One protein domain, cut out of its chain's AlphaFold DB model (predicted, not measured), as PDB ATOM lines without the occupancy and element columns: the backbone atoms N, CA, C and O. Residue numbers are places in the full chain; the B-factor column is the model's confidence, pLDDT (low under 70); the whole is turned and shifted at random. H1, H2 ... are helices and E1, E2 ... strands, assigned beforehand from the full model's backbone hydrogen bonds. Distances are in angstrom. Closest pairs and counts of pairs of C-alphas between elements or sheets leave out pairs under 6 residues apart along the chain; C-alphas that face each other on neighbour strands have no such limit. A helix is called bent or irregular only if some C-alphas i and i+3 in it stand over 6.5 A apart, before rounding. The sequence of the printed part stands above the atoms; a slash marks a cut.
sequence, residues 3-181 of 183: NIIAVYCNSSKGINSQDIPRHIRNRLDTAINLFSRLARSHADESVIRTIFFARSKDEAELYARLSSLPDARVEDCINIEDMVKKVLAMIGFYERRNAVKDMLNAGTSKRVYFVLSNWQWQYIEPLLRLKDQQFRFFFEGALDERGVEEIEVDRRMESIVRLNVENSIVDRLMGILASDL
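What this domain is: This is residues 3 to 181 of the 183 residues of an uncharacterized protein of Nitrososphaerales archaeon (UniProt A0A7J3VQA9). A twisted sheet of five parallel strands is sandwiched between helices: H1 and H2 cover one face, and H3 and H5 pack on the other, where the sheet curls round H3 and the short H6 lies on that same face beside the strands, over none of them. Beyond this core H7 sits near H5 and H4 near H3, while H8, residues 170 to 181, sticks out at the end of the printed part, and residues 98 to 103 stick out too. The printed part has 179 residues with eight named helices and five named strands, in the order E1 H1 E2 H2 E3 H3 H4 E4 H5 H6 E5 H7 H8; the sheet runs E3 E2 E1 E4 E5, and the class is mixed. The whole is compact, with a radius of gyration of the C-alphas of 17.3 A, and spans 51 by 44 by 26 A.

How they stand to each other: The printed part begins with E1, residues 3 to 8, an inner strand of a strongly twisted sheet in the order E3, residues 73 to 76, E2, residues 48 to 54, E1, E4, residues 110 to 117, and E5, residues 135 to 142; E3 and E5 are the edge strands. Within hydrogen-bond range are N 5 and O 49 of E1 and E2 at 2.8 A, N 52 and O 73 of E2 and E3 at 2.9 A, N 4 and O 111 of E1 and E4 at 2.8 A, and N 112 and O 136 of E4 and E5 at 2.8 A. H1, residues 22 to 39, is over E1 and E4 at a height over the sheet of 7.7 A, along the strands at 15 degrees to E4 on the local plane. H2, residues 57 to 67, is on the same face over E3 and E2 at a height of 7.9 A, slantwise at 39 degrees to E3 on the local plane. H1 touches H2 with residues 28 to 32 alone, at a steep tilt of 61 degrees; the closest C-alphas, of Leu 28 and Ser 67, are 6.1 A apart. H3, residues 80 to 90, is on the opposite face; the closest C-alphas of H3 and E2, of Phe 53 and Met 83, are 6.7 A apart. H4, residues 93 to 98, is not on the sheet and is close to H3 but not clearly touching, with the C-alphas of Leu 88 and Tyr 94 closest at 7.2 A. On the same face as H3 are H5, residues 118 to 123, over E5 at a height of 8.2 A, and H6, residues 125 to 128, over none of the strands at 6.9 A. H5 is irregular: C-alphas 119 and 122 are 7.1 A apart. H7, residues 148 to 155, is near H5, with 5 pairs of C-alphas within 10 A, and is apart from H8, residues 170 to 181. E1, H1, E2 form a strand-helix-strand unit, two parallel neighbour strands with a helix between them along the chain; so do E2, H2, E3 and, with two helices, E4, H5 H6, E5. E3, H3 H4, E4 form a split unit, with E2 and E1 between its strands; the four crossovers are right-handed. With helices on both faces, H1 H2 and H3 H5, the sheet makes three layers. Every O i to N i+4 pair is within range in H1, H2 and H3; H4 has 1 of 2, H7 3 of 4, H8 7 of 8, and H5 0 of 2 with 1 of 3 O i to N i+3 pairs, while H6 is too short for an i+4 pair.

Where its parts are: E1 begins at C-alpha 3, (-11.173, 44.640, -12.411). H1 is 25.4 A long, E2 19.8 A, E4 22.5 A and E5 22.6 A. H8, 17.1 A, ends at C-alpha 181, (24.437, 32.588, -18.089).

The domain as a whole: The C-alphas of Gln 18 and Ser 179 are the two farthest apart, at 54.4 A. The printed part has no cut. The links E1 to H1, H4 to E4 and H7 to H8 are long. Mean pLDDT of the printed part is 82.7; residues 13 to 18, 96 to 108 and 164 to 181 are under 70.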
ATOM      1  N   ASN A   3     -12.250  44.527 -13.382       93.50
ATOM      2  CA  ASN A   3     -11.173  44.640 -12.411       93.50
ATOM      3  C   ASN A   3     -11.530  43.810 -11.182       93.50
ATOM      4  O   ASN A   3     -12.632  43.908 -10.656       93.50
ATOM      5  N   ILE A   4     -10.588  43.004 -10.718       95.94
ATOM      6  CA  ILE A   4     -10.758  42.139  -9.559       95.94
ATOM      7  C   ILE A   4      -9.686  42.511  -8.554       95.94
ATOM      8  O   ILE A   4      -8.503  42.469  -8.878       95.94
ATOM      9  N   ILE A   5     -10.102  42.870  -7.348       97.94
ATOM     10  CA  ILE A   5      -9.231  43.158  -6.215       97.94
ATOM     11  C   ILE A   5      -9.304  41.948  -5.284       97.94
ATOM     12  O   ILE A   5     -10.310  41.744  -4.608       97.94
ATOM     13  N   ALA A   6      -8.264  41.120  -5.276       98.19
ATOM     14  CA  ALA A   6      -8.150  39.963  -4.396       98.19
ATOM     15  C   ALA A   6      -7.310  40.344  -3.173       98.19
ATOM     16  O   ALA A   6      -6.112  40.600  -3.302       98.19
ATOM     17  N   VAL A   7      -7.938  40.405  -1.999       98.12
ATOM     18  CA  VAL A   7      -7.307  40.856  -0.753       98.12
ATOM     19  C   VAL A   7      -7.020  39.659   0.138       98.12
ATOM     20  O   VAL A   7      -7.945  38.966   0.556       98.12
ATOM     21  N   TYR A   8      -5.745  39.424   0.443       97.06
ATOM     22  CA  TYR A   8      -5.334  38.329   1.318       97.06
ATOM     23  C   TYR A   8      -5.262  38.791   2.772       97.06
ATOM     24  O   TYR A   8      -4.384  39.565   3.150       97.06
ATOM     25  N   CYS A   9      -6.154  38.289   3.616       93.38
ATOM     26  CA  CYS A   9      -6.325  38.715   5.001       93.38
ATOM     27  C   CYS A   9      -6.058  37.599   6.027       93.38
ATOM     28  O   CYS A   9      -6.484  37.710   7.179       93.38
ATOM     29  N   ASN A  10      -5.333  36.543   5.646       88.69
ATOM     30  CA  ASN A  10      -4.914  35.526   6.608       88.69
ATOM     31  C   ASN A  10      -3.933  36.108   7.628       88.69
ATOM     32  O   ASN A  10      -3.011  36.857   7.277       88.69
ATOM     33  N   SER A  11      -4.120  35.687   8.878       77.75
ATOM     34  CA  SER A  11      -3.196  35.901   9.984       77.75
ATOM     35  C   SER A  11      -3.012  34.599  10.768       77.75
ATOM     36  O   SER A  11      -3.935  33.791  10.883       77.75
ATOM     37  N   SER A  12      -1.818  34.380  11.318       71.00
ATOM     38  CA  SER A  12      -1.532  33.235  12.196       71.00
ATOM     39  C   SER A  12      -2.238  33.322  13.553       71.00
ATOM     40  O   SER A  12      -2.429  32.297  14.211       71.00
ATOM     41  N   LYS A  13      -2.659  34.522  13.965       69.75
ATOM     42  CA  LYS A  13      -3.424  34.761  15.193       69.75
ATOM     43  C   LYS A  13      -4.920  34.737  14.868       69.75
ATOM     44  O   LYS A  13      -5.347  35.402  13.933       69.75
ATOM     45  N   GLY A  14      -5.698  33.965  15.632       62.03
ATOM     46  CA  GLY A  14      -7.161  33.952  15.519       62.03
ATOM     47  C   GLY A  14      -7.752  35.321  15.860       62.03
ATOM     48  O   GLY A  14      -7.184  36.048  16.678       62.03
ATOM     49  N   ILE A  15      -8.861  35.685  15.216       64.06
ATOM     50  CA  ILE A  15      -9.288  37.087  15.160       64.06
ATOM     51  C   ILE A  15     -10.596  37.319  15.902       64.06
ATOM     52  O   ILE A  15     -11.593  36.627  15.723       64.06
ATOM     53  N   ASN A  16     -10.572  38.365  16.720       64.31
ATOM     54  CA  ASN A  16     -11.715  39.012  17.342       64.31
ATOM     55  C   ASN A  16     -11.860  40.398  16.686       64.31
ATOM     56  O   ASN A  16     -10.862  41.080  16.457       64.31
ATOM     57  N   SER A  17     -13.096  40.838  16.429       62.50
ATOM     58  CA  SER A  17     -13.435  42.168  15.884       62.50
ATOM     59  C   SER A  17     -12.719  43.372  16.523       62.50
ATOM     60  O   SER A  17     -12.570  44.398  15.866       62.50
ATOM     61  N   GLN A  18     -12.260  43.267  17.772       66.38
ATOM     62  CA  GLN A  18     -11.594  44.343  18.505       66.38
ATOM     63  C   GLN A  18     -10.068  44.375  18.349       66.38
ATOM     64  O   GLN A  18      -9.465  45.394  18.675       66.38
ATOM     65  N   ASP A  19      -9.437  43.322  17.821       78.00
ATOM     66  CA  ASP A  19      -7.972  43.223  17.751       78.00
ATOM     67  C   ASP A  19      -7.483  42.747  16.379       78.00
ATOM     68  O   ASP A  19      -6.873  41.693  16.208       78.00
ATOM     69  N   ILE A  20      -7.817  43.528  15.352       86.19
ATOM     70  CA  ILE A  20      -7.377  43.240  13.985       86.19
ATOM     71  C   ILE A  20      -5.909  43.621  13.838       86.19
ATOM     72  O   ILE A  20      -5.585  44.804  14.011       86.19
ATOM     73  N   PRO A  21      -5.041  42.676  13.436       88.94
ATOM     74  CA  PRO A  21      -3.624  42.948  13.294       88.94
ATOM     75  C   PRO A  21      -3.345  44.090  12.312       88.94
ATOM     76  O   PRO A  21      -3.953  44.185  11.243       88.94
ATOM     77  N   ARG A  22      -2.368  44.940  12.644       90.81
ATOM     78  CA  ARG A  22      -2.035  46.138  11.854       90.81
ATOM     79  C   ARG A  22      -1.684  45.828  10.396       90.81
ATOM     80  O   ARG A  22      -2.127  46.540   9.507       90.81
ATOM     81  N   HIS A  23      -0.973  44.731  10.138       91.19
ATOM     82  CA  HIS A  23      -0.651  44.296   8.774       91.19
ATOM     83  C   HIS A  23      -1.901  43.951   7.949       91.19
ATOM     84  O   HIS A  23      -1.915  44.184   6.744       91.19
ATOM     85  N   ILE A  24      -2.968  43.447   8.582       93.50
ATOM     86  CA  ILE A  24      -4.248  43.227   7.905       93.50
ATOM     87  C   ILE A  24      -4.924  44.561   7.619       93.50
ATOM     88  O   ILE A  24      -5.332  44.783   6.484       93.50
ATOM     89  N   ARG A  25      -4.977  45.477   8.596       93.50
ATOM     90  CA  ARG A  25      -5.522  46.831   8.376       93.50
ATOM     91  C   ARG A  25      -4.836  47.528   7.206       93.50
ATOM     92  O   ARG A  25      -5.522  48.011   6.319       93.50
ATOM     93  N   ASN A  26      -3.508  47.454   7.135       95.75
ATOM     94  CA  ASN A  26      -2.745  48.020   6.026       95.75
ATOM     95  C   ASN A  26      -3.165  47.417   4.668       95.75
ATOM     96  O   ASN A  26      -3.244  48.141   3.681       95.75
ATOM     97  N   ARG A  27      -3.472  46.112   4.594       96.44
ATOM     98  CA  ARG A  27      -4.004  45.484   3.367       96.44
ATOM     99  C   ARG A  27      -5.423  45.959   3.045       96.44
ATOM    100  O   ARG A  27      -5.713  46.203   1.876       96.44
ATOM    101  N   LEU A  28      -6.287  46.126   4.049       96.19
ATOM    102  CA  LEU A  28      -7.626  46.696   3.855       96.19
ATOM    103  C   LEU A  28      -7.534  48.131   3.320       96.19
ATOM    104  O   LEU A  28      -8.170  48.444   2.319       96.19
ATOM    105  N   ASP A  29      -6.678  48.965   3.911       96.81
ATOM    106  CA  ASP A  29      -6.450  50.344   3.471       96.81
ATOM    107  C   ASP A  29      -5.899  50.395   2.039       96.81
ATOM    108  O   ASP A  29      -6.362  51.190   1.218       96.81
ATOM    109  N   THR A  30      -4.951  49.516   1.689       98.12
ATOM    110  CA  THR A  30      -4.465  49.382   0.306       98.12
ATOM    111  C   THR A  30      -5.595  48.997  -0.649       98.12
ATOM    112  O   THR A  30      -5.703  49.587  -1.725       98.12
ATOM    113  N   ALA A  31      -6.462  48.054  -0.268       97.88
ATOM    114  CA  ALA A  31      -7.599  47.642  -1.087       97.88
ATOM    115  C   ALA A  31      -8.610  48.781  -1.290       97.88
ATOM    116  O   ALA A  31      -9.059  48.999  -2.415       97.88
ATOM    117  N   ILE A  32      -8.911  49.548  -0.238       97.12
ATOM    118  CA  ILE A  32      -9.798  50.717  -0.304       97.12
ATOM    119  C   ILE A  32      -9.210  51.776  -1.237       97.12
ATOM    120  O   ILE A  32      -9.871  52.218  -2.175       97.12
ATOM    121  N   ASN A  33      -7.937  52.129  -1.046       96.94
ATOM    122  CA  ASN A  33      -7.254  53.113  -1.884       96.94
ATOM    123  C   ASN A  33      -7.197  52.681  -3.357       96.94
ATOM    124  O   ASN A  33      -7.402  53.498  -4.262       96.94
ATOM    125  N   LEU A  34      -6.943  51.394  -3.604       97.06
ATOM    126  CA  LEU A  34      -6.963  50.807  -4.937       97.06
ATOM    127  C   LEU A  34      -8.357  50.894  -5.559       97.06
ATOM    128  O   LEU A  34      -8.473  51.359  -6.693       97.06
ATOM    129  N   PHE A  35      -9.397  50.493  -4.824       96.50
ATOM    130  CA  PHE A  35     -10.781  50.593  -5.274       96.50
ATOM    131  C   PHE A  35     -11.117  52.040  -5.642       96.50
ATOM    132  O   PHE A  35     -11.499  52.298  -6.778       96.50
ATOM    133  N   SER A  36     -10.861  53.009  -4.758       94.94
ATOM    134  CA  SER A  36     -11.124  54.430  -5.026       94.94
ATOM    135  C   SER A  36     -10.336  54.976  -6.224       94.94
ATOM    136  O   SER A  36     -10.789  55.886  -6.918       94.94
ATOM    137  N   ARG A  37      -9.127  54.466  -6.491       94.75
ATOM    138  CA  ARG A  37      -8.347  54.824  -7.689       94.75
ATOM    139  C   ARG A  37      -8.966  54.246  -8.965       94.75
ATOM    140  O   ARG A  37      -9.037  54.952  -9.972       94.75
ATOM    141  N   LEU A  38      -9.409  52.991  -8.927       93.94
ATOM    142  CA  LEU A  38     -10.058  52.332 -10.059       93.94
ATOM    143  C   LEU A  38     -11.439  52.938 -10.336       93.94
ATOM    144  O   LEU A  38     -11.712  53.278 -11.481       93.94
ATOM    145  N   ALA A  39     -12.253  53.166  -9.306       92.12
ATOM    146  CA  ALA A  39     -13.576  53.780  -9.412       92.12
ATOM    147  C   ALA A  39     -13.507  55.170 -10.059       92.12
ATOM    148  O   ALA A  39     -14.235  55.451 -10.998       92.12
ATOM    149  N   ARG A  40     -12.525  56.008  -9.696       91.25
ATOM    150  CA  ARG A  40     -12.293  57.301 -10.377       91.25
ATOM    151  C   ARG A  40     -11.972  57.182 -11.872       91.25
ATOM    152  O   ARG A  40     -12.122  58.153 -12.605       91.25
ATOM    153  N   SER A  41     -11.486  56.025 -12.311       86.00
ATOM    154  CA  SER A  41     -11.086  55.766 -13.698       86.00
ATOM    155  C   SER A  41     -12.181  55.071 -14.520       86.00
ATOM    156  O   SER A  41     -12.004  54.872 -15.722       86.00
ATOM    157  N   HIS A  42     -13.298  54.686 -13.895       82.50
ATOM    158  CA  HIS A  42     -14.383  53.933 -14.515       82.50
ATOM    159  C   HIS A  42     -15.732  54.599 -14.219       82.50
ATOM    160  O   HIS A  42     -16.028  54.931 -13.084       82.50
ATOM    161  N   ALA A  43     -16.574  54.781 -15.239       70.38
ATOM    162  CA  ALA A  43     -17.900  55.382 -15.051       70.38
ATOM    163  C   ALA A  43     -18.902  54.445 -14.346       70.38
ATOM    164  O   ALA A  43     -19.888  54.912 -13.786       70.38
ATOM    165  N   ASP A  44     -18.655  53.137 -14.397       81.69
ATOM    166  CA  ASP A  44     -19.483  52.097 -13.793       81.69
ATOM    167  C   ASP A  44     -18.622  51.293 -12.814       81.69
ATOM    168  O   ASP A  44     -17.694  50.597 -13.229       81.69
ATOM    169  N   GLU A  45     -18.908  51.411 -11.517       81.88
ATOM    170  CA  GLU A  45     -18.175  50.710 -10.457       81.88
ATOM    171  C   GLU A  45     -18.467  49.205 -10.430       81.88
ATOM    172  O   GLU A  45     -17.646  48.447  -9.920       81.88
ATOM    173  N   SER A  46     -19.560  48.737 -11.051       81.75
ATOM    174  CA  SER A  46     -19.932  47.310 -11.078       81.75
ATOM    175  C   SER A  46     -18.920  46.431 -11.825       81.75
ATOM    176  O   SER A  46     -18.893  45.203 -11.681       81.75
ATOM    177  N   VAL A  47     -18.036  47.059 -12.609       88.00
ATOM    178  CA  VAL A  47     -16.913  46.389 -13.273       88.00
ATOM    179  C   VAL A  47     -15.750  46.108 -12.321       88.00
ATOM    180  O   VAL A  47     -14.787  45.465 -12.739       88.00
ATOM    181  N   ILE A  48     -15.802  46.596 -11.078       93.06
ATOM    182  CA  ILE A  48     -14.797  46.390 -10.036       93.06
ATOM    183  C   ILE A  48     -15.382  45.439  -8.994       93.06
ATOM    184  O   ILE A  48     -16.391  45.725  -8.364       93.06
ATOM    185  N   ARG A  49     -14.730  44.297  -8.794       94.06
ATOM    186  CA  ARG A  49     -15.133  43.299  -7.802       94.06
ATOM    187  C   ARG A  49     -14.038  43.144  -6.771       94.06
ATOM    188  O   ARG A  49     -12.901  42.845  -7.130       94.06
ATOM    189  N   THR A  50     -14.384  43.289  -5.500       97.12
ATOM    190  CA  THR A  50     -13.460  43.010  -4.399       97.12
ATOM    191  C   THR A  50     -13.786  41.656  -3.792       97.12
ATOM    192  O   THR A  50     -14.954  41.321  -3.598       97.12
ATOM    193  N   ILE A  51     -12.755  40.865  -3.511       97.62
ATOM    194  CA  ILE A  51     -12.878  39.556  -2.881       97.62
ATOM    195  C   ILE A  51     -11.906  39.500  -1.710       97.62
ATOM    196  O   ILE A  51     -10.696  39.644  -1.895       97.62
ATOM    197  N   PHE A  52     -12.442  39.288  -0.514       97.50
ATOM    198  CA  PHE A  52     -11.664  39.094   0.701       97.50
ATOM    199  C   PHE A  52     -11.425  37.613   0.934       97.50
ATOM    200  O   PHE A  52     -12.366  36.823   0.965       97.50
ATOM    201  N   PHE A  53     -10.160  37.263   1.120       96.81
ATOM    202  CA  PHE A  53      -9.718  35.915   1.424       96.81
ATOM    203  C   PHE A  53      -9.179  35.872   2.846       96.81
ATOM    204  O   PHE A  53      -8.259  36.617   3.174       96.81
ATOM    205  N   ALA A  54      -9.747  35.024   3.694       94.38
ATOM    206  CA  ALA A  54      -9.293  34.840   5.072       94.38
ATOM    207  C   ALA A  54      -9.259  33.352   5.441       94.38
ATOM    208  O   ALA A  54      -9.622  32.502   4.631       94.38
ATOM    209  N   ARG A  55      -8.832  33.006   6.660       91.00
ATOM    210  CA  ARG A  55      -8.697  31.597   7.056       91.00
ATOM    211  C   ARG A  55     -10.056  30.909   7.172       91.00
ATOM    212  O   ARG A  55     -10.161  29.702   6.969       91.00
ATOM    213  N   SER A  56     -11.087  31.683   7.492       91.31
ATOM    214  CA  SER A  56     -12.486  31.273   7.508       91.31
ATOM    215  C   SER A  56     -13.354  32.312   6.799       91.31
ATOM    216  O   SER A  56     -12.966  33.475   6.651       91.31
ATOM    217  N   LYS A  57     -14.560  31.908   6.387       91.12
ATOM    218  CA  LYS A  57     -15.536  32.838   5.804       91.12
ATOM    219  C   LYS A  57     -15.954  33.927   6.792       91.12
ATOM    220  O   LYS A  57     -16.007  35.083   6.398       91.12
ATOM    221  N   ASP A  58     -16.136  33.590   8.066       91.00
ATOM    222  CA  ASP A  58     -16.507  34.556   9.111       91.00
ATOM    223  C   ASP A  58     -15.458  35.672   9.273       91.00
ATOM    224  O   ASP A  58     -15.800  36.847   9.427       91.00
ATOM    225  N   GLU A  59     -14.165  35.326   9.200       91.12
ATOM    226  CA  GLU A  59     -13.083  36.318   9.201       91.12
ATOM    227  C   GLU A  59     -13.138  37.193   7.942       91.12
ATOM    228  O   GLU A  59     -13.053  38.419   8.033       91.12
ATOM    229  N   ALA A  60     -13.340  36.591   6.767       93.00
ATOM    230  CA  ALA A  60     -13.462  37.330   5.513       93.00
ATOM    231  C   ALA A  60     -14.662  38.297   5.532       93.00
ATOM    232  O   ALA A  60     -14.537  39.439   5.091       93.00
ATOM    233  N   GLU A  61     -15.793  37.888   6.109       92.94
ATOM    234  CA  GLU A  61     -16.983  38.723   6.311       92.94
ATOM    235  C   GLU A  61     -16.749  39.871   7.290       92.94
ATOM    236  O   GLU A  61     -17.245  40.983   7.086       92.94
ATOM    237  N   LEU A  62     -15.994  39.638   8.365       92.25
ATOM    238  CA  LEU A  62     -15.562  40.709   9.257       92.25
ATOM    239  C   LEU A  62     -14.759  41.764   8.481       92.25
ATOM    240  O   LEU A  62     -15.062  42.952   8.577       92.25
ATOM    241  N   TYR A  63     -13.785  41.348   7.672       92.81
ATOM    242  CA  TYR A  63     -12.960  42.272   6.892       92.81
ATOM    243  C   TYR A  63     -13.726  43.013   5.803       92.81
ATOM    244  O   TYR A  63     -13.543  44.223   5.648       92.81
ATOM    245  N   ALA A  64     -14.617  42.317   5.096       93.56
ATOM    246  CA  ALA A  64     -15.494  42.932   4.114       93.56
ATOM    247  C   ALA A  64     -16.324  44.052   4.756       93.56
ATOM    248  O   ALA A  64     -16.294  45.187   4.275       93.56
ATOM    249  N   ARG A  65     -16.960  43.778   5.907       92.12
ATOM    250  CA  ARG A  65     -17.735  44.779   6.661       92.12
ATOM    251  C   ARG A  65     -16.897  45.982   7.079       92.12
ATOM    252  O   ARG A  65     -17.349  47.113   6.945       92.12
ATOM    253  N   LEU A  66     -15.678  45.759   7.564       91.19
ATOM    254  CA  LEU A  66     -14.811  46.843   8.031       91.19
ATOM    255  C   LEU A  66     -14.271  47.713   6.903       91.19
ATOM    256  O   LEU A  66     -14.087  48.910   7.094       91.19
ATOM    257  N   SER A  67     -14.043  47.126   5.729       90.88
ATOM    258  CA  SER A  67     -13.583  47.874   4.561       90.88
ATOM    259  C   SER A  67     -14.656  48.790   3.966       90.88
ATOM    260  O   SER A  67     -14.321  49.735   3.256       90.88
ATOM    261  N   SER A  68     -15.940  48.510   4.235       89.88
ATOM    262  CA  SER A  68     -17.092  49.195   3.627       89.88
ATOM    263  C   SER A  68     -17.056  49.233   2.089       89.88
ATOM    264  O   SER A  68     -17.651  50.121   1.478       89.88
ATOM    265  N   LEU A  69     -16.360  48.286   1.448       90.62
ATOM    266  CA  LEU A  69     -16.308  48.193  -0.009       90.62
ATOM    267  C   LEU A  69     -17.606  47.586  -0.566       90.62
ATOM    268  O   LEU A  69     -18.105  46.602  -0.011       90.62
ATOM    269  N   PRO A  70     -18.156  48.144  -1.661       88.25
ATOM    270  CA  PRO A  70     -19.424  47.693  -2.225       88.25
ATOM    271  C   PRO A  70     -19.302  46.289  -2.826       88.25
ATOM    272  O   PRO A  70     -18.259  45.929  -3.376       88.25
ATOM    273  N   ASP A  71     -20.380  45.504  -2.707       84.62
ATOM    274  CA  ASP A  71     -20.529  44.149  -3.262       84.62
ATOM    275  C   ASP A  71     -19.326  43.217  -3.021       84.62
ATOM    276  O   ASP A  71     -19.003  42.338  -3.829       84.62
ATOM    277  N   ALA A  72     -18.648  43.412  -1.886       90.69
ATOM    278  CA  ALA A  72     -17.491  42.627  -1.504       90.69
ATOM    279  C   ALA A  72     -17.871  41.151  -1.339       90.69
ATOM    280  O   ALA A  72     -18.726  40.787  -0.530       90.69
ATOM    281  N   ARG A  73     -17.198  40.287  -2.098       94.81
ATOM    282  CA  ARG A  73     -17.292  38.837  -1.931       94.81
ATOM    283  C   ARG A  73     -16.305  38.368  -0.877       94.81
ATOM    284  O   ARG A  73     -15.288  39.011  -0.621       94.81
ATOM    285  N   VAL A  74     -16.601  37.215  -0.302       96.06
ATOM    286  CA  VAL A  74     -15.805  36.605   0.757       96.06
ATOM    287  C   VAL A  74     -15.532  35.155   0.408       96.06
ATOM    288  O   VAL A  74     -16.411  34.440  -0.072       96.06
ATOM    289  N   GLU A  75     -14.308  34.725   0.648       96.69
ATOM    290  CA  GLU A  75     -13.858  33.359   0.449       96.69
ATOM    291  C   GLU A  75     -12.930  32.978   1.599       96.69
ATOM    292  O   GLU A  75     -12.176  33.800   2.124       96.69
ATOM    293  N   ASP A  76     -12.968  31.711   1.992       94.75
ATOM    294  CA  ASP A  76     -11.905  31.149   2.812       94.75
ATOM    295  C   ASP A  76     -10.697  30.792   1.935       94.75
ATOM    296  O   ASP A  76     -10.818  30.567   0.729       94.75
ATOM    297  N   CYS A  77      -9.507  30.754   2.513       94.06
ATOM    298  CA  CYS A  77      -8.337  30.185   1.870       94.06
ATOM    299  C   CYS A  77      -7.322  29.719   2.905       94.06
ATOM    300  O   CYS A  77      -7.142  30.327   3.964       94.06
ATOM    301  N   ILE A  78      -6.612  28.648   2.569       91.62
ATOM    302  CA  ILE A  78      -5.576  28.101   3.450       91.62
ATOM    303  C   ILE A  78      -4.301  28.950   3.368       91.62
ATOM    304  O   ILE A  78      -3.663  29.220   4.384       91.62
ATOM    305  N   ASN A  79      -3.932  29.361   2.157       93.31
ATOM    306  CA  ASN A  79      -2.716  30.107   1.857       93.31
ATOM    307  C   ASN A  79      -2.864  30.887   0.537       93.31
ATOM    308  O   ASN A  79      -3.901  30.820  -0.132       93.31
ATOM    309  N   ILE A  80      -1.810  31.601   0.132       95.12
ATOM    310  CA  ILE A  80      -1.799  32.372  -1.124       95.12
ATOM    311  C   ILE A  80      -2.024  31.488  -2.363       95.12
ATOM    312  O   ILE A  80      -2.701  31.917  -3.298       95.12
ATOM    313  N   GLU A  81      -1.492  30.262  -2.397       93.94
ATOM    314  CA  GLU A  81      -1.687  29.357  -3.539       93.94
ATOM    315  C   GLU A  81      -3.169  28.999  -3.721       93.94
ATOM    316  O   GLU A  81      -3.685  29.035  -4.841       93.94
ATOM    317  N   ASP A  82      -3.857  28.681  -2.628       95.06
ATOM    318  CA  ASP A  82      -5.285  28.366  -2.622       95.06
ATOM    319  C   ASP A  82      -6.136  29.577  -3.032       95.06
ATOM    320  O   ASP A  82      -6.963  29.476  -3.942       95.06
ATOM    321  N   MET A  83      -5.846  30.759  -2.468       96.25
ATOM    322  CA  MET A  83      -6.461  32.017  -2.906       96.25
ATOM    323  C   MET A  83      -6.325  32.194  -4.422       96.25
ATOM    324  O   MET A  83      -7.299  32.476  -5.122       96.25
ATOM    325  N   VAL A  84      -5.117  32.010  -4.953       95.00
ATOM    326  CA  VAL A  84      -4.854  32.155  -6.383       95.00
ATOM    327  C   VAL A  84      -5.644  31.145  -7.207       95.00
ATOM    328  O   VAL A  84      -6.245  31.538  -8.205       95.00
ATOM    329  N   LYS A  85      -5.694  29.870  -6.808       92.94
ATOM    330  CA  LYS A  85      -6.491  28.848  -7.507       92.94
ATOM    331  C   LYS A  85      -7.960  29.252  -7.585       92.94
ATOM    332  O   LYS A  85      -8.546  29.190  -8.668       92.94
ATOM    333  N   LYS A  86      -8.525  29.735  -6.476       95.25
ATOM    334  CA  LYS A  86      -9.899  30.244  -6.424       95.25
ATOM    335  C   LYS A  86     -10.096  31.441  -7.352       95.25
ATOM    336  O   LYS A  86     -11.036  31.447  -8.142       95.25
ATOM    337  N   VAL A  87      -9.191  32.423  -7.328       94.25
ATOM    338  CA  VAL A  87      -9.242  33.583  -8.237       94.25
ATOM    339  C   VAL A  87      -9.191  33.147  -9.700       94.25
ATOM    340  O   VAL A  87     -10.024  33.578 -10.495       94.25
ATOM    341  N   LEU A  88      -8.259  32.268 -10.068       91.44
ATOM    342  CA  LEU A  88      -8.113  31.775 -11.438       91.44
ATOM    343  C   LEU A  88      -9.349  30.997 -11.912       91.44
ATOM    344  O   LEU A  88      -9.772  31.162 -13.059       91.44
ATOM    345  N   ALA A  89      -9.960  30.195 -11.039       88.56
ATOM    346  CA  ALA A  89     -11.221  29.522 -11.333       88.56
ATOM    347  C   ALA A  89     -12.357  30.533 -11.562       88.56
ATOM    348  O   ALA A  89     -13.015  30.484 -12.597       88.56
ATOM    349  N   MET A  90     -12.527  31.512 -10.663       89.50
ATOM    350  CA  MET A  90     -13.585  32.528 -10.758       89.50
ATOM    351  C   MET A  90     -13.526  33.357 -12.043       89.50
ATOM    352  O   MET A  90     -14.560  33.771 -12.565       89.50
ATOM    353  N   ILE A  91     -12.327  33.612 -12.566       88.00
ATOM    354  CA  ILE A  91     -12.163  34.386 -13.801       88.00
ATOM    355  C   ILE A  91     -12.272  33.546 -15.076       88.00
ATOM    356  O   ILE A  91     -12.193  34.124 -16.169       88.00
ATOM    357  N   GLY A  92     -12.455  32.227 -14.948       84.81
ATOM    358  CA  GLY A  92     -12.519  31.278 -16.061       84.81
ATOM    359  C   GLY A  92     -11.160  31.023 -16.717       84.81
ATOM    360  O   GLY A  92     -11.091  30.770 -17.919       84.81
ATOM    361  N   PHE A  93     -10.054  31.132 -15.968       82.31
ATOM    362  CA  PHE A  93      -8.700  31.009 -16.525       82.31
ATOM    363  C   PHE A  93      -8.444  29.626 -17.147       82.31
ATOM    364  O   PHE A  93      -7.860  29.526 -18.227       82.31
ATOM    365  N   TYR A  94      -8.892  28.556 -16.480       76.12
ATOM    366  CA  TYR A  94      -8.642  27.174 -16.903       76.12
ATOM    367  C   TYR A  94      -9.580  26.703 -18.019       76.12
ATOM    368  O   TYR A  94      -9.122  26.085 -18.977       76.12
ATOM    369  N   GLU A  95     -10.868  27.044 -17.942       72.50
ATOM    370  CA  GLU A  95     -11.871  26.696 -18.962       72.50
ATOM    371  C   GLU A  95     -11.456  27.207 -20.346       72.50
ATOM    372  O   GLU A  95     -11.565  26.499 -21.344       72.50
ATOM    373  N   ARG A  96     -10.866  28.406 -20.396       65.44
ATOM    374  CA  ARG A  96     -10.376  29.008 -21.637       65.44
ATOM    375  C   ARG A  96      -9.147  28.309 -22.214       65.44
ATOM    376  O   ARG A  96      -8.981  28.301 -23.427       65.44
ATOM    377  N   ARG A  97      -8.270  27.745 -21.380       61.91
ATOM    378  CA  ARG A  97      -7.120  26.976 -21.886       61.91
ATOM    379  C   ARG A  97      -7.549  25.662 -22.535       61.91
ATOM    380  O   ARG A  97      -6.886  25.222 -23.465       61.91
ATOM    381  N   ASN A  98      -8.665  25.098 -22.080       56.59
ATOM    382  CA  ASN A  98      -9.219  23.855 -22.612       56.59
ATOM    383  C   ASN A  98     -10.209  24.085 -23.768       56.59
ATOM    384  O   ASN A  98     -10.509  23.153 -24.512       56.59
ATOM    385  N   ALA A  99     -10.720  25.308 -23.938       56.09
ATOM    386  CA  ALA A  99     -11.613  25.658 -25.033       56.09
ATOM    387  C   ALA A  99     -10.840  25.790 -26.358       56.09
ATOM    388  O   ALA A  99      -9.935  26.615 -26.504       56.09
ATOM    389  N   VAL A 100     -11.225  24.971 -27.340       49.56
ATOM    390  CA  VAL A 100     -10.729  25.013 -28.722       49.56
ATOM    391  C   VAL A 100     -10.930  26.423 -29.302       49.56
ATOM    392  O   VAL A 100     -11.961  27.056 -29.087       49.56
ATOM    393  N   LYS A 101      -9.907  26.899 -30.023       50.03
ATOM    394  CA  LYS A 101      -9.621  28.279 -30.471       50.03
ATOM    395  C   LYS A 101     -10.750  29.098 -31.130       50.03
ATOM    396  O   LYS A 101     -10.554  30.298 -31.304       50.03
ATOM    397  N   ASP A 102     -11.911  28.529 -31.435       40.72
ATOM    398  CA  ASP A 102     -12.877  29.129 -32.367       40.72
ATOM    399  C   ASP A 102     -14.118  29.769 -31.714       40.72
ATOM    400  O   ASP A 102     -14.981  30.290 -32.414       40.72
ATOM    401  N   MET A 103     -14.215  29.801 -30.378       40.91
ATOM    402  CA  MET A 103     -15.373  30.380 -29.661       40.91
ATOM    403  C   MET A 103     -15.067  31.614 -28.799       40.91
ATOM    404  O   MET A 103     -15.908  32.058 -28.016       40.91
ATOM    405  N   LEU A 104     -13.879  32.208 -28.917       45.84
ATOM    406  CA  LEU A 104     -13.478  33.327 -28.058       45.84
ATOM    407  C   LEU A 104     -13.842  34.673 -28.682       45.84
ATOM    408  O   LEU A 104     -12.974  35.461 -29.059       45.84
ATOM    409  N   ASN A 105     -15.144  34.952 -28.739       42.72
ATOM    410  CA  ASN A 105     -15.596  36.326 -28.897       42.72
ATOM    411  C   ASN A 105     -15.040  37.174 -27.747       42.72
ATOM    412  O   ASN A 105     -15.215  36.882 -26.561       42.72
ATOM    413  N   ALA A 106     -14.340  38.230 -28.149       49.38
ATOM    414  CA  ALA A 106     -13.919  39.337 -27.320       49.38
ATOM    415  C   ALA A 106     -15.095  39.836 -26.469       49.38
ATOM    416  O   ALA A 106     -16.117  40.258 -27.002       49.38
ATOM    417  N   GLY A 107     -14.948  39.797 -25.147       51.91
ATOM    418  CA  GLY A 107     -15.943  40.367 -24.239       51.91
ATOM    419  C   GLY A 107     -15.303  41.268 -23.202       51.91
ATOM    420  O   GLY A 107     -15.561  42.467 -23.161       51.91
ATOM    421  N   THR A 108     -14.399  40.739 -22.384       64.88
ATOM    422  CA  THR A 108     -13.779  41.538 -21.326       64.88
ATOM    423  C   THR A 108     -12.376  41.037 -21.011       64.88
ATOM    424  O   THR A 108     -12.174  39.915 -20.546       64.88
ATOM    425  N   SER A 109     -11.381  41.897 -21.248       83.56
ATOM    426  CA  SER A 109     -10.101  41.770 -20.552       83.56
ATOM    427  C   SER A 109     -10.357  41.920 -19.054       83.56
ATOM    428  O   SER A 109     -11.131  42.796 -18.643       83.56
ATOM    429  N   LYS A 110      -9.726  41.046 -18.271       88.94
ATOM    430  CA  LYS A 110      -9.785  41.038 -16.816       88.94
ATOM    431  C   LYS A 110      -8.431  41.442 -16.248       88.94
ATOM    432  O   LYS A 110      -7.390  40.912 -16.648       88.94
ATOM    433  N   ARG A 111      -8.453  42.384 -15.315       94.06
ATOM    434  CA  ARG A 111      -7.289  42.798 -14.534       94.06
ATOM    435  C   ARG A 111      -7.469  42.307 -13.111       94.06
ATOM    436  O   ARG A 111      -8.493  42.580 -12.501       94.06
ATOM    437  N   VAL A 112      -6.489  41.580 -12.602       96.69
ATOM    438  CA  VAL A 112      -6.513  41.009 -11.258       96.69
ATOM    439  C   VAL A 112      -5.410  41.670 -10.451       96.69
ATOM    440  O   VAL A 112      -4.241  41.580 -10.813       96.69
ATOM    441  N   TYR A 113      -5.786  42.335  -9.373       98.19
ATOM    442  CA  TYR A 113      -4.900  43.011  -8.443       98.19
ATOM    443  C   TYR A 113      -4.853  42.198  -7.157       98.19
ATOM    444  O   TYR A 113      -5.865  42.062  -6.471       98.19
ATOM    445  N   PHE A 114      -3.688  41.649  -6.836       98.44
ATOM    446  CA  PHE A 114      -3.460  40.968  -5.569       98.44
ATOM    447  C   PHE A 114      -2.963  41.969  -4.534       98.44
ATOM    448  O   PHE A 114      -1.871  42.521  -4.678       98.44
ATOM    449  N   VAL A 115      -3.762  42.175  -3.491       98.50
ATOM    450  CA  VAL A 115      -3.410  42.999  -2.337       98.50
ATOM    451  C   VAL A 115      -2.836  42.091  -1.255       98.50
ATOM    452  O   VAL A 115      -3.572  41.359  -0.590       98.50
ATOM    453  N   LEU A 116      -1.510  42.123  -1.104       97.50
ATOM    454  CA  LEU A 116      -0.753  41.303  -0.150       97.50
ATOM    455  C   LEU A 116       0.245  42.177   0.620       97.50
ATOM    456  O   LEU A 116       0.553  43.290   0.199       97.50
ATOM    457  N   SER A 117       0.820  41.664   1.709       96.50
ATOM    458  CA  SER A 117       1.996  42.298   2.320       96.50
ATOM    459  C   SER A 117       3.153  42.373   1.322       96.50
ATOM    460  O   SER A 117       3.329  41.480   0.493       96.50
ATOM    461  N   ASN A 118       4.008  43.389   1.460       95.31
ATOM    462  CA  ASN A 118       5.164  43.595   0.590       95.31
ATOM    463  C   ASN A 118       6.011  42.335   0.421       95.31
ATOM    464  O   ASN A 118       6.323  41.986  -0.700       95.31
ATOM    465  N   TRP A 119       6.317  41.591   1.481       93.81
ATOM    466  CA  TRP A 119       7.132  40.373   1.385       93.81
ATOM    467  C   TRP A 119       6.452  39.197   0.651       93.81
ATOM    468  O   TRP A 119       7.125  38.226   0.309       93.81
ATOM    469  N   GLN A 120       5.139  39.258   0.399       95.62
ATOM    470  CA  GLN A 120       4.352  38.165  -0.186       95.62
ATOM    471  C   GLN A 120       4.334  38.167  -1.726       95.62
ATOM    472  O   GLN A 120       3.814  37.229  -2.331       95.62
ATOM    473  N   TRP A 121       4.922  39.172  -2.387       93.81
ATOM    474  CA  TRP A 121       4.940  39.259  -3.856       93.81
ATOM    475  C   TRP A 121       5.557  38.012  -4.520       93.81
ATOM    476  O   TRP A 121       5.089  37.567  -5.568       93.81
ATOM    477  N   GLN A 122       6.560  37.408  -3.874       93.25
ATOM    478  CA  GLN A 122       7.279  36.230  -4.370       93.25
ATOM    479  C   GLN A 122       6.370  35.011  -4.592       93.25
ATOM    480  O   GLN A 122       6.636  34.188  -5.464       93.25
ATOM    481  N   TYR A 123       5.260  34.898  -3.851       92.94
ATOM    482  CA  TYR A 123       4.333  33.770  -3.985       92.94
ATOM    483  C   TYR A 123       3.475  33.853  -5.241       92.94
ATOM    484  O   TYR A 123       3.002  32.823  -5.710       92.94
ATOM    485  N   ILE A 124       3.297  35.054  -5.797       94.06
ATOM    486  CA  ILE A 124       2.500  35.300  -7.005       94.06
ATOM    487  C   ILE A 124       3.347  35.731  -8.205       94.06
ATOM    488  O   ILE A 124       2.802  35.944  -9.287       94.06
ATOM    489  N   GLU A 125       4.668  35.849  -8.049       92.50
ATOM    490  CA  GLU A 125       5.583  36.285  -9.106       92.50
ATOM    491  C   GLU A 125       5.354  35.578 -10.458       92.50
ATOM    492  O   GLU A 125       5.314  36.276 -11.480       92.50
ATOM    493  N   PRO A 126       5.133  34.246 -10.523       90.12
ATOM    494  CA  PRO A 126       4.873  33.576 -11.795       90.12
ATOM    495  C   PRO A 126       3.677  34.157 -12.565       90.12
ATOM    496  O   PRO A 126       3.720  34.241 -13.792       90.12
ATOM    497  N   LEU A 127       2.623  34.596 -11.865       88.94
ATOM    498  CA  LEU A 127       1.452  35.231 -12.480       88.94
ATOM    499  C   LEU A 127       1.762  36.628 -13.005       88.94
ATOM    500  O   LEU A 127       1.306  36.985 -14.088       88.94
ATOM    501  N   LEU A 128       2.551  37.405 -12.262       90.19
ATOM    502  CA  LEU A 128       2.937  38.764 -12.658       90.19
ATOM    503  C   LEU A 128       3.745  38.765 -13.964       90.19
ATOM    504  O   LEU A 128       3.682  39.713 -14.744       90.19
ATOM    505  N   ARG A 129       4.484  37.679 -14.222       88.19
ATOM    506  CA  ARG A 129       5.273  37.479 -15.446       88.19
ATOM    507  C   ARG A 129       4.453  36.923 -16.619       88.19
ATOM    508  O   ARG A 129       4.959  36.881 -17.743       88.19
ATOM    509  N   LEU A 130       3.212  36.489 -16.391       85.56
ATOM    510  CA  LEU A 130       2.384  35.879 -17.426       85.56
ATOM    511  C   LEU A 130       1.929  36.929 -18.450       85.56
ATOM    512  O   LEU A 130       1.183  37.856 -18.141       85.56
ATOM    513  N   LYS A 131       2.347  36.749 -19.706       81.12
ATOM    514  CA  LYS A 131       1.916  37.586 -20.832       81.12
ATOM    515  C   LYS A 131       0.676  36.979 -21.493       81.12
ATOM    516  O   LYS A 131       0.797  36.243 -22.467       81.12
ATOM    517  N   ASP A 132      -0.506  37.286 -20.962       81.88
ATOM    518  CA  ASP A 132      -1.797  36.941 -21.574       81.88
ATOM    519  C   ASP A 132      -2.512  38.215 -22.067       81.88
ATOM    520  O   ASP A 132      -2.443  39.279 -21.450       81.88
ATOM    521  N   GLN A 133      -3.170  38.139 -23.225       77.38
ATOM    522  CA  GLN A 133      -3.870  39.290 -23.809       77.38
ATOM    523  C   GLN A 133      -5.185  39.615 -23.085       77.38
ATOM    524  O   GLN A 133      -5.601  40.773 -23.060       77.38
ATOM    525  N   GLN A 134      -5.838  38.613 -22.494       83.12
ATOM    526  CA  GLN A 134      -7.127  38.748 -21.824       83.12
ATOM    527  C   GLN A 134      -6.965  38.936 -20.315       83.12
ATOM    528  O   GLN A 134      -7.694  39.742 -19.738       83.12
ATOM    529  N   PHE A 135      -6.000  38.251 -19.698       88.31
ATOM    530  CA  PHE A 135      -5.745  38.324 -18.260       88.31
ATOM    531  C   PHE A 135      -4.465  39.100 -17.959       88.31
ATOM    532  O   PHE A 135      -3.400  38.783 -18.480       88.31
ATOM    533  N   ARG A 136      -4.558  40.102 -17.086       92.69
ATOM    534  CA  ARG A 136      -3.387  40.816 -16.565       92.69
ATOM    535  C   ARG A 136      -3.385  40.771 -15.049       92.69
ATOM    536  O   ARG A 136      -4.411  41.055 -14.437       92.69
ATOM    537  N   PHE A 137      -2.238  40.447 -14.470       95.12
ATOM    538  CA  PHE A 137      -2.064  40.299 -13.030       95.12
ATOM    539  C   PHE A 137      -1.160  41.407 -12.496       95.12
ATOM    540  O   PHE A 137      -0.158  41.755 -13.119       95.12
ATOM    541  N   PHE A 138      -1.532  41.956 -11.349       97.31
ATOM    542  CA  PHE A 138      -0.858  43.066 -10.694       97.31
ATOM    543  C   PHE A 138      -0.670  42.752  -9.217       97.31
ATOM    544  O   PHE A 138      -1.467  42.033  -8.611       97.31
ATOM    545  N   PHE A 139       0.382  43.323  -8.647       97.94
ATOM    546  CA  PHE A 139       0.672  43.259  -7.227       97.94
ATOM    547  C   PHE A 139       0.518  44.651  -6.621       97.94
ATOM    548  O   PHE A 139       1.093  45.612  -7.127       97.94
ATOM    549  N   GLU A 140      -0.252  44.739  -5.543       98.00
ATOM    550  CA  GLU A 140      -0.484  45.958  -4.776       98.00
ATOM    551  C   GLU A 140      -0.020  45.696  -3.342       98.00
ATOM    552  O   GLU A 140      -0.703  45.062  -2.535       98.00
ATOM    553  N   GLY A 141       1.210  46.122  -3.063       96.38
ATOM    554  CA  GLY A 141       1.894  45.830  -1.814       96.38
ATOM    555  C   GLY A 141       1.406  46.686  -0.650       96.38
ATOM    556  O   GLY A 141       1.362  47.913  -0.729       96.38
ATOM    557  N   ALA A 142       1.063  46.030   0.453       96.88
ATOM    558  CA  ALA A 142       0.765  46.656   1.730       96.88
ATOM    559  C   ALA A 142       1.972  46.575   2.671       96.88
ATOM    560  O   ALA A 142       2.708  45.583   2.703       96.88
ATOM    561  N   LEU A 143       2.160  47.616   3.477       94.25
ATOM    562  CA  LEU A 143       3.213  47.640   4.482       94.25
ATOM    563  C   LEU A 143       2.951  46.583   5.570       94.25
ATOM    564  O   LEU A 143       1.848  46.493   6.108       94.25
ATOM    565  N   ASP A 144       3.982  45.818   5.924       92.56
ATOM    566  CA  ASP A 144       3.972  44.882   7.051       92.56
ATOM    567  C   ASP A 144       5.066  45.317   8.030       92.56
ATOM    568  O   ASP A 144       6.251  45.202   7.728       92.56
ATOM    569  N   GLU A 145       4.665  45.905   9.157       89.50
ATOM    570  CA  GLU A 145       5.579  46.501  10.150       89.50
ATOM    571  C   GLU A 145       6.007  45.504  11.233       89.50
ATOM    572  O   GLU A 145       6.687  45.875  12.188       89.50
ATOM    573  N   ARG A 146       5.572  44.245  11.123       90.44
ATOM    574  CA  ARG A 146       5.949  43.204  12.076       90.44
ATOM    575  C   ARG A 146       7.440  42.898  11.986       90.44
ATOM    576  O   ARG A 146       8.065  43.037  10.936       90.44
ATOM    577  N   GLY A 147       7.992  42.425  13.101       89.62
ATOM    578  CA  GLY A 147       9.355  41.909  13.134       89.62
ATOM    579  C   GLY A 147       9.528  40.693  12.220       89.62
ATOM    580  O   GLY A 147       8.575  39.961  11.939       89.62
ATOM    581  N   VAL A 148      10.771  40.455  11.790       89.88
ATOM    582  CA  VAL A 148      11.130  39.350  10.883       89.88
ATOM    583  C   VAL A 148      10.655  37.999  11.424       89.88
ATOM    584  O   VAL A 148      10.134  37.194  10.664       89.88
ATOM    585  N   GLU A 149      10.773  37.766  12.731       88.56
ATOM    586  CA  GLU A 149      10.373  36.504  13.366       88.56
ATOM    587  C   GLU A 149       8.872  36.213  13.224       88.56
ATOM    588  O   GLU A 149       8.494  35.090  12.896       88.56
ATOM    589  N   GLU A 150       8.015  37.222  13.413       86.81
ATOM    590  CA  GLU A 150       6.563  37.077  13.250       86.81
ATOM    591  C   GLU A 150       6.178  36.838  11.788       86.81
ATOM    592  O   GLU A 150       5.307  36.016  11.502       86.81
ATOM    593  N   ILE A 151       6.845  37.527  10.856       89.69
ATOM    594  CA  ILE A 151       6.666  37.294   9.418       89.69
ATOM    595  C   ILE A 151       7.053  35.858   9.062       89.69
ATOM    596  O   ILE A 151       6.371  35.216   8.266       89.69
ATOM    597  N   GLU A 152       8.099  35.322   9.685       87.88
ATOM    598  CA  GLU A 152       8.594  33.987   9.370       87.88
ATOM    599  C   GLU A 152       7.700  32.856   9.866       87.88
ATOM    600  O   GLU A 152       7.728  31.762   9.301       87.88
ATOM    601  N   VAL A 153       6.860  33.116  10.868       86.50
ATOM    602  CA  VAL A 153       5.783  32.197  11.252       86.50
ATOM    603  C   VAL A 153       4.746  32.099  10.135       86.50
ATOM    604  O   VAL A 153       4.420  30.990   9.710       86.50
ATOM    605  N   ASP A 154       4.278  33.235   9.611       84.81
ATOM    606  CA  ASP A 154       3.322  33.252   8.499       84.81
ATOM    607  C   ASP A 154       3.945  32.654   7.234       84.81
ATOM    608  O   ASP A 154       3.312  31.856   6.546       84.81
ATOM    609  N   ARG A 155       5.219  32.962   6.961       88.38
ATOM    610  CA  ARG A 155       5.948  32.477   5.784       88.38
ATOM    611  C   ARG A 155       5.919  30.954   5.654       88.38
ATOM    612  O   ARG A 155       5.827  30.444   4.540       88.38
ATOM    613  N   ARG A 156       5.982  30.235   6.778       87.56
ATOM    614  CA  ARG A 156       5.957  28.760   6.825       87.56
ATOM    615  C   ARG A 156       4.606  28.160   6.442       87.56
ATOM    616  O   ARG A 156       4.554  26.980   6.112       87.56
ATOM    617  N   MET A 157       3.538  28.949   6.498       84.12
ATOM    618  CA  MET A 157       2.195  28.533   6.093       84.12
ATOM    619  C   MET A 157       1.939  28.780   4.601       84.12
ATOM    620  O   MET A 157       1.013  28.204   4.026       84.12
ATOM    621  N   GLU A 158       2.761  29.617   3.963       89.31
ATOM    622  CA  GLU A 158       2.586  30.003   2.568       89.31
ATOM    623  C   GLU A 158       3.220  29.012   1.591       89.31
ATOM    624  O   GLU A 158       4.240  28.377   1.857       89.31
ATOM    625  N   SER A 159       2.619  28.900   0.407       85.31
ATOM    626  CA  SER A 159       3.107  28.067  -0.693       85.31
ATOM    627  C   SER A 159       3.218  28.886  -1.972       85.31
ATOM    628  O   SER A 159       2.373  29.732  -2.261       85.31
ATOM    629  N   ILE A 160       4.293  28.656  -2.732       83.06
ATOM    630  CA  ILE A 160       4.517  29.331  -4.016       83.06
ATOM    631  C   ILE A 160       3.483  28.833  -5.024       83.06
ATOM    632  O   ILE A 160       3.306  27.625  -5.195       83.06
ATOM    633  N   VAL A 161       2.852  29.766  -5.738       82.69
ATOM    634  CA  VAL A 161       1.929  29.443  -6.824       82.69
ATOM    635  C   VAL A 161       2.657  28.667  -7.912       82.69
ATOM    636  O   VAL A 161       3.606  29.152  -8.531       82.69
ATOM    637  N   ARG A 162       2.151  27.471  -8.208       81.62
ATOM    638  CA  ARG A 162       2.589  26.677  -9.354       81.62
ATOM    639  C   ARG A 162       1.644  26.921 -10.517       81.62
ATOM    640  O   ARG A 162       0.455  26.618 -10.443       81.62
ATOM    641  N   LEU A 163       2.172  27.460 -11.609       70.25
ATOM    642  CA  LEU A 163       1.417  27.535 -12.850       70.25
ATOM    643  C   LEU A 163       1.574  26.216 -13.598       70.25
ATOM    644  O   LEU A 163       2.655  25.910 -14.094       70.25
ATOM    645  N   ASN A 164       0.480  25.468 -13.735       60.69
ATOM    646  CA  ASN A 164       0.396  24.372 -14.698       60.69
ATOM    647  C   ASN A 164       0.290  24.988 -16.100       60.69
ATOM    648  O   ASN A 164      -0.791  25.141 -16.672       60.69
ATOM    649  N   VAL A 165       1.414  25.477 -16.614       54.41
ATOM    650  CA  VAL A 165       1.550  25.868 -18.013       54.41
ATOM    651  C   VAL A 165       2.103  24.653 -18.727       54.41
ATOM    652  O   VAL A 165       3.249  24.288 -18.490       54.41
ATOM    653  N   GLU A 166       1.291  24.015 -19.572       47.75
ATOM    654  CA  GLU A 166       1.811  23.042 -20.531       47.75
ATOM    655  C   GLU A 166       3.015  23.666 -21.247       47.75
ATOM    656  O   GLU A 166       2.948  24.810 -21.709       47.75
ATOM    657  N   ASN A 167       4.116  22.914 -21.268       41.97
ATOM    658  CA  ASN A 167       5.519  23.316 -21.432       41.97
ATOM    659  C   ASN A 167       5.879  24.262 -22.597       41.97
ATOM    660  O   ASN A 167       7.004  24.738 -22.661       41.97
ATOM    661  N   SER A 168       4.952  24.653 -23.470       42.94
ATOM    662  CA  SER A 168       5.233  25.516 -24.626       42.94
ATOM    663  C   SER A 168       5.748  26.930 -24.290       42.94
ATOM    664  O   SER A 168       6.407  27.553 -25.126       42.94
ATOM    665  N   ILE A 169       5.485  27.453 -23.083       50.00
ATOM    666  CA  ILE A 169       5.988  28.769 -22.625       50.00
ATOM    667  C   ILE A 169       7.166  28.616 -21.654       50.00
ATOM    668  O   ILE A 169       8.081  29.441 -21.674       50.00
ATOM    669  N   VAL A 170       7.185  27.549 -20.848       46.72
ATOM    670  CA  VAL A 170       8.299  27.249 -19.933       46.72
ATOM    671  C   VAL A 170       9.555  26.876 -20.728       46.72
ATOM    672  O   VAL A 170      10.623  27.385 -20.406       46.72
ATOM    673  N   ASP A 171       9.427  26.153 -21.845       42.91
ATOM    674  CA  ASP A 171      10.554  25.853 -22.743       42.91
ATOM    675  C   ASP A 171      11.131  27.119 -23.405       42.91
ATOM    676  O   ASP A 171      12.337  27.218 -23.636       42.91
ATOM    677  N   ARG A 172      10.305  28.150 -23.642       47.06
ATOM    678  CA  ARG A 172      10.782  29.452 -24.146       47.06
ATOM    679  C   ARG A 172      11.447  30.307 -23.066       47.06
ATOM    680  O   ARG A 172      12.371  31.046 -23.382       47.06
ATOM    681  N   LEU A 173      11.007  30.217 -21.810       43.75
ATOM    682  CA  LEU A 173      11.610  30.949 -20.686       43.75
ATOM    683  C   LEU A 173      12.914  30.301 -20.200       43.75
ATOM    684  O   LEU A 173      13.877  31.014 -19.927       43.75
ATOM    685  N   MET A 174      12.980  28.969 -20.163       45.94
ATOM    686  CA  MET A 174      14.207  28.235 -19.834       45.94
ATOM    687  C   MET A 174      15.273  28.383 -20.930       45.94
ATOM    688  O   MET A 174      16.459  28.425 -20.617       45.94
ATOM    689  N   GLY A 175      14.871  28.559 -22.196       44.97
ATOM    690  CA  GLY A 175      15.791  28.896 -23.287       44.97
ATOM    691  C   GLY A 175      16.432  30.287 -23.164       44.97
ATOM    692  O   GLY A 175      17.589  30.448 -23.535       44.97
ATOM    693  N   ILE A 176      15.717  31.270 -22.600       48.56
ATOM    694  CA  ILE A 176      16.221  32.644 -22.409       48.56
ATOM    695  C   ILE A 176      17.123  32.740 -21.168       48.56
ATOM    696  O   ILE A 176      18.148  33.412 -21.193       48.56
ATOM    697  N   LEU A 177      16.808  32.011 -20.093       43.22
ATOM    698  CA  LEU A 177      17.672  31.968 -18.904       43.22
ATOM    699  C   LEU A 177      18.973  31.184 -19.146       43.22
ATOM    700  O   LEU A 177      19.995  31.490 -18.535       43.22
ATOM    701  N   ALA A 178      18.967  30.205 -20.055       43.91
ATOM    702  CA  ALA A 178      20.170  29.464 -20.430       43.91
ATOM    703  C   ALA A 178      21.123  30.255 -21.352       43.91
ATOM    704  O   ALA A 178      22.312  29.932 -21.399       43.91
ATOM    705  N   SER A 179      20.642  31.279 -22.072       44.97
ATOM    706  CA  SER A 179      21.491  32.128 -22.921       44.97
ATOM    707  C   SER A 179      22.197  33.252 -22.157       44.97
ATOM    708  O   SER A 179      23.306  33.612 -22.538       44.97
ATOM    709  N   ASP A 180      21.621  33.746 -21.057       41.91
ATOM    710  CA  ASP A 180      22.187  34.867 -20.279       41.91
ATOM    711  C   ASP A 180      23.227  34.441 -19.225       41.91
ATOM    712  O   ASP A 180      23.915  35.282 -18.656       41.91
ATOM    713  N   LEU A 181      23.401  33.137 -18.983       41.41
ATOM    714  CA  LEU A 181      24.437  32.588 -18.089       41.41
ATOM    715  C   LEU A 181      25.735  32.189 -18.819       41.41
ATOM    716  O   LEU A 181      26.619  31.577 -18.220       41.41
TER     717      LEU A 181